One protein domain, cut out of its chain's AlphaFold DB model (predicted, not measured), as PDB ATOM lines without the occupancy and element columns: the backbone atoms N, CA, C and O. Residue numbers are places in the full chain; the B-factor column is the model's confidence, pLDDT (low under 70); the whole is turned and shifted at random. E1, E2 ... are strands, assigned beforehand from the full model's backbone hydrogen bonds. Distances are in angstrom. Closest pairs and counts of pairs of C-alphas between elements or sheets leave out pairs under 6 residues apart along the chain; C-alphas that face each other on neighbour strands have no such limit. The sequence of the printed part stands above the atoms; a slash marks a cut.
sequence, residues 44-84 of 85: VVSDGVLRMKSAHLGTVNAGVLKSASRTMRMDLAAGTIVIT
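AT A GLANCE: This is residues 44 to 84 of the 85 residues of an uncharacterized protein of Rhizobium subbaraonis (UniProt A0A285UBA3). An antiparallel sheet, E3, E4, E5, and a hairpin, E1 and E2, form opposite ends, joined by a long link. The printed part has 41 residues, of which under half are in named elements: five named strands in the order E1 to E5 along the chain and no named helix, the class being all strand. The whole is loose and flat, radius of gyration of the C-alphas 12.2 A, spanning 29 by 25 by 10 A.

HOW THE PARTS SIT: E3, E4 and E5, residues 64 to 66, 72 to 75 and 80 to 83, make a meander, two hairpins of antiparallel neighbours. N 65 and O 74, and N 73 and O 82, are 2.9 A apart, within hydrogen-bond range. E1 and E2, residues 44 to 46 and 49 to 52, form a hairpin apart from these, N 44 and O 51 at 2.9 A.

IN THESE COORDINATES: E4 is 10.1 A from first to last C-alpha. E1 begins at C-alpha 44, (189.874, 95.963, 191.045); E5 ends at C-alpha 83, (196.941, 121.001, 194.663).

THE WHOLE: The printed part has no cut and one long link, E2 to E3. Residues 46, 49 and 53 to 61 have pLDDT under 70.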
ATOM      1  N   VAL A  44     191.237  96.483 191.221       70.06
ATOM      2  CA  VAL A  44     189.874  95.963 191.045       70.06
ATOM      3  C   VAL A  44     188.954  97.118 190.680       70.06
ATOM      4  O   VAL A  44     188.964  98.151 191.343       70.06
ATOM      5  N   VAL A  45     188.133  96.952 189.648       71.56
ATOM      6  CA  VAL A  45     187.023  97.875 189.388       71.56
ATOM      7  C   VAL A  45     185.811  97.387 190.185       71.56
ATOM      8  O   VAL A  45     185.463  96.211 190.128       71.56
ATOM      9  N   SER A  46     185.214  98.273 190.980       69.31
ATOM     10  CA  SER A  46     183.978  98.024 191.734       69.31
ATOM     11  C   SER A  46     183.128  99.279 191.660       69.31
ATOM     12  O   SER A  46     183.639 100.372 191.904       69.31
ATOM     13  N   ASP A  47     181.855  99.129 191.302       74.56
ATOM     14  CA  ASP A  47     180.887 100.235 191.250       74.56
ATOM     15  C   ASP A  47     181.322 101.392 190.329       74.56
ATOM     16  O   ASP A  47     181.104 102.564 190.617       74.56
ATOM     17  N   GLY A  48     181.996 101.069 189.219       71.50
ATOM     18  CA  GLY A  48     182.501 102.062 188.261       71.50
ATOM     19  C   GLY A  48     183.766 102.803 188.708       71.50
ATOM     20  O   GLY A  48     184.272 103.645 187.969       71.50
ATOM     21  N   VAL A  49     184.316 102.474 189.879       63.38
ATOM     22  CA  VAL A  49     185.544 103.071 190.410       63.38
ATOM     23  C   VAL A  49     186.683 102.062 190.321       63.38
ATOM     24  O   VAL A  49     186.569 100.933 190.803       63.38
ATOM     25  N   LEU A  50     187.814 102.470 189.737       73.31
ATOM     26  CA  LEU A  50     189.060 101.715 189.841       73.31
ATOM     27  C   LEU A  50     189.600 101.860 191.267       73.31
ATOM     28  O   LEU A  50     189.990 102.946 191.692       73.31
ATOM     29  N   ARG A  51     189.617 100.759 192.013       70.62
ATOM     30  CA  ARG A  51     190.108 100.694 193.388       70.62
ATOM     31  C   ARG A  51     191.426  99.943 193.409       70.62
ATOM     32  O   ARG A  51     191.545  98.829 192.901       70.62
ATOM     33  N   MET A  52     192.411 100.558 194.043       72.38
ATOM     34  CA  MET A  52     193.695  99.939 194.319       72.38
ATOM     35  C   MET A  52     193.648  99.301 195.709       72.38
ATOM     36  O   MET A  52     193.385  99.985 196.698       72.38
ATOM     37  N   LYS A  53     193.873  97.989 195.798       65.19
ATOM     38  CA  LYS A  53     193.936  97.273 197.077       65.19
ATOM     39  C   LYS A  53     195.360  97.351 197.624       65.19
ATOM     40  O   LYS A  53     196.196  96.510 197.309       65.19
ATOM     41  N   SER A  54     195.617  98.346 198.476       58.47
ATOM     42  CA  SER A  54     196.930  98.566 199.108       58.47
ATOM     43  C   SER A  54     197.469  97.328 199.835       58.47
ATOM     44  O   SER A  54     198.663  97.062 199.775       58.47
ATOM     45  N   ALA A  55     196.587  96.512 200.426       58.22
ATOM     46  CA  ALA A  55     196.949  95.277 201.123       58.22
ATOM     47  C   ALA A  55     197.672  94.226 200.250       58.22
ATOM     48  O   ALA A  55     198.256  93.304 200.804       58.22
ATOM     49  N   HIS A  56     197.612  94.329 198.915       55.78
ATOM     50  CA  HIS A  56     198.243  93.386 197.973       55.78
ATOM     51  C   HIS A  56     199.378  94.016 197.145       55.78
ATOM     52  O   HIS A  56     199.934  93.360 196.272       55.78
ATOM     53  N   LEU A  57     199.729  95.279 197.408       57.72
ATOM     54  CA  LEU A  57     200.818  95.992 196.725       57.72
ATOM     55  C   LEU A  57     202.110  96.058 197.548       57.72
ATOM     56  O   LEU A  57     203.106  96.595 197.071       57.72
ATOM     57  N   GLY A  58     202.111  95.529 198.776       64.38
ATOM     58  CA  GLY A  58     203.219  95.737 199.704       64.38
ATOM     59  C   GLY A  58     203.410  97.232 199.984       64.38
ATOM     60  O   GLY A  58     202.458  97.920 200.355       64.38
ATOM     61  N   THR A  59     204.625  97.746 199.792       63.59
ATOM     62  CA  THR A  59     204.953  99.172 199.942       63.59
ATOM     63  C   THR A  59     205.270  99.783 198.580       63.59
ATOM     64  O   THR A  59     206.159  99.311 197.877       63.59
ATOM     65  N   VAL A  60     204.581 100.868 198.216       65.94
ATOM     66  CA  VAL A  60     204.918 101.652 197.019       65.94
ATOM     67  C   VAL A  60     205.991 102.668 197.403       65.94
ATOM     68  O   VAL A  60     205.689 103.668 198.047       65.94
ATOM     69  N   ASN A  61     207.245 102.392 197.039       64.62
ATOM     70  CA  ASN A  61     208.396 103.209 197.443       64.62
ATOM     71  C   ASN A  61     208.676 104.397 196.495       64.62
ATOM     72  O   ASN A  61     209.475 105.271 196.811       64.62
ATOM     73  N   ALA A  62     208.036 104.426 195.320       71.12
ATOM     74  CA  ALA A  62     208.144 105.509 194.344       71.12
ATOM     75  C   ALA A  62     206.921 105.534 193.415       71.12
ATOM     76  O   ALA A  62     206.357 104.492 193.083       71.12
ATOM     77  N   GLY A  63     206.511 106.725 192.976       77.88
ATOM     78  CA  GLY A  63     205.408 106.893 192.032       77.88
ATOM     79  C   GLY A  63     204.897 108.327 191.980       77.88
ATOM     80  O   GLY A  63     204.989 109.062 192.962       77.88
ATOM     81  N   VAL A  64     204.352 108.727 190.830       82.12
ATOM     82  CA  VAL A  64     203.740 110.047 190.652       82.12
ATOM     83  C   VAL A  64     202.327 109.879 190.113       82.12
ATOM     84  O   VAL A  64     202.142 109.416 188.990       82.12
ATOM     85  N   LEU A  65     201.333 110.304 190.889       83.62
ATOM     86  CA  LEU A  65     199.944 110.376 190.446       83.62
ATOM     87  C   LEU A  65     199.633 111.815 190.039       83.62
ATOM     88  O   LEU A  65     199.857 112.742 190.813       83.62
ATOM     89  N   LYS A  66     199.129 112.019 188.821       87.75
ATOM     90  CA  LYS A  66     198.759 113.348 188.309       87.75
ATOM     91  C   LYS A  66     197.319 113.328 187.830       87.75
ATOM     92  O   LYS A  66     196.911 112.370 187.174       87.75
ATOM     93  N   SER A  67     196.566 114.388 188.107       84.31
ATOM     94  CA  SER A  67     195.287 114.591 187.430       84.31
ATOM     95  C   SER A  67     195.524 114.987 185.972       84.31
ATOM     96  O   SER A  67     196.487 115.686 185.649       84.31
ATOM     97  N   ALA A  68     194.618 114.576 185.083       79.94
ATOM     98  CA  ALA A  68     194.661 114.986 183.676       79.94
ATOM     99  C   ALA A  68     194.592 116.520 183.521       79.94
ATOM    100  O   ALA A  68     195.232 117.096 182.644       79.94
ATOM    101  N   SER A  69     193.871 117.184 184.427       86.25
ATOM    102  CA  SER A  69     193.741 118.640 184.507       86.25
ATOM    103  C   SER A  69     194.976 119.353 185.066       86.25
ATOM    104  O   SER A  69     194.991 120.577 185.085       86.25
ATOM    105  N   ARG A  70     196.008 118.628 185.527       83.12
ATOM    106  CA  ARG A  70     197.223 119.175 186.172       83.12
ATOM    107  C   ARG A  70     196.971 119.953 187.470       83.12
ATOM    108  O   ARG A  70     197.886 120.571 188.000       83.12
ATOM    109  N   THR A  71     195.759 119.886 188.005       90.81
ATOM    110  CA  THR A  71     195.371 120.528 189.267       90.81
ATOM    111  C   THR A  71     195.803 119.734 190.497       90.81
ATOM    112  O   THR A  71     195.781 120.259 191.603       90.81
ATOM    113  N   MET A  72     196.191 118.464 190.338       91.75
ATOM    114  CA  MET A  72     196.683 117.636 191.437       91.75
ATOM    115  C   MET A  72     197.899 116.820 191.014       91.75
ATOM    116  O   MET A  72     197.900 116.181 189.956       91.75
ATOM    117  N   ARG A  73     198.912 116.795 191.881       91.88
ATOM    118  CA  ARG A  73     200.073 115.910 191.794       91.88
ATOM    119  C   ARG A  73     200.371 115.322 193.170       91.88
ATOM    120  O   ARG A  73     200.552 116.063 194.126       91.88
ATOM    121  N   MET A  74     200.510 114.008 193.243       89.94
ATOM    122  CA  MET A  74     201.078 113.302 194.387       89.94
ATOM    123  C   MET A  74     202.391 112.665 193.951       89.94
ATOM    124  O   MET A  74     202.434 111.987 192.927       89.94
ATOM    125  N   ASP A  75     203.449 112.900 194.710       88.44
ATOM    126  CA  ASP A  75     204.772 112.329 194.496       88.44
ATOM    127  C   ASP A  75     205.159 111.518 195.731       88.44
ATOM    128  O   ASP A  75     205.402 112.073 196.802       88.44
ATOM    129  N   LEU A  76     205.170 110.196 195.581       85.06
ATOM    130  CA  LEU A  76     205.414 109.248 196.666       85.06
ATOM    131  C   LEU A  76     206.898 109.155 197.027       85.06
ATOM    132  O   LEU A  76     207.218 108.820 198.161       85.06
ATOM    133  N   ALA A  77     207.791 109.484 196.087       83.62
ATOM    134  CA  ALA A  77     209.227 109.524 196.345       83.62
ATOM    135  C   ALA A  77     209.611 110.808 197.097       83.62
ATOM    136  O   ALA A  77     210.425 110.776 198.014       83.62
ATOM    137  N   ALA A  78     208.994 111.935 196.737       87.62
ATOM    138  CA  ALA A  78     209.203 113.208 197.421       87.62
ATOM    139  C   ALA A  78     208.335 113.377 198.683       87.62
ATOM    140  O   ALA A  78     208.541 114.325 199.434       87.62
ATOM    141  N   GLY A  79     207.340 112.509 198.904       87.25
ATOM    142  CA  GLY A  79     206.393 112.619 200.017       87.25
ATOM    143  C   GLY A  79     205.493 113.856 199.934       87.25
ATOM    144  O   GLY A  79     205.096 114.399 200.963       87.25
ATOM    145  N   THR A  80     205.189 114.336 198.723       91.12
ATOM    146  CA  THR A  80     204.439 115.587 198.521       91.12
ATOM    147  C   THR A  80     203.084 115.358 197.868       91.12
ATOM    148  O   THR A  80     202.911 114.498 197.003       91.12
ATOM    149  N   ILE A  81     202.116 116.183 198.263       93.00
ATOM    150  CA  ILE A  81     200.835 116.343 197.578       93.00
ATOM    151  C   ILE A  81     200.692 117.828 197.263       93.00
ATOM    152  O   ILE A  81     200.744 118.665 198.161       93.00
ATOM    153  N   VAL A  82     200.524 118.148 195.984       93.00
ATOM    154  CA  VAL A  82     200.353 119.508 195.476       93.00
ATOM    155  C   VAL A  82     198.982 119.614 194.829       93.00
ATOM    156  O   VAL A  82     198.639 118.813 193.955       93.00
ATOM    157  N   ILE A  83     198.219 120.617 195.257       93.44
ATOM    158  CA  ILE A  83     196.941 121.001 194.663       93.44
ATOM    159  C   ILE A  83     197.110 122.418 194.124       93.44
ATOM    160  O   ILE A  83     197.460 123.332 194.868       93.44
ATOM    161  N   THR A  84     196.888 122.582 192.827       89.62
ATOM    162  CA  THR A  84     196.992 123.848 192.100       89.62
ATOM    163  C   THR A  84     195.624 124.224 191.542       89.62
ATOM    164  O   THR A  84     194.947 123.373 190.962       89.62
TER     165      THR A  84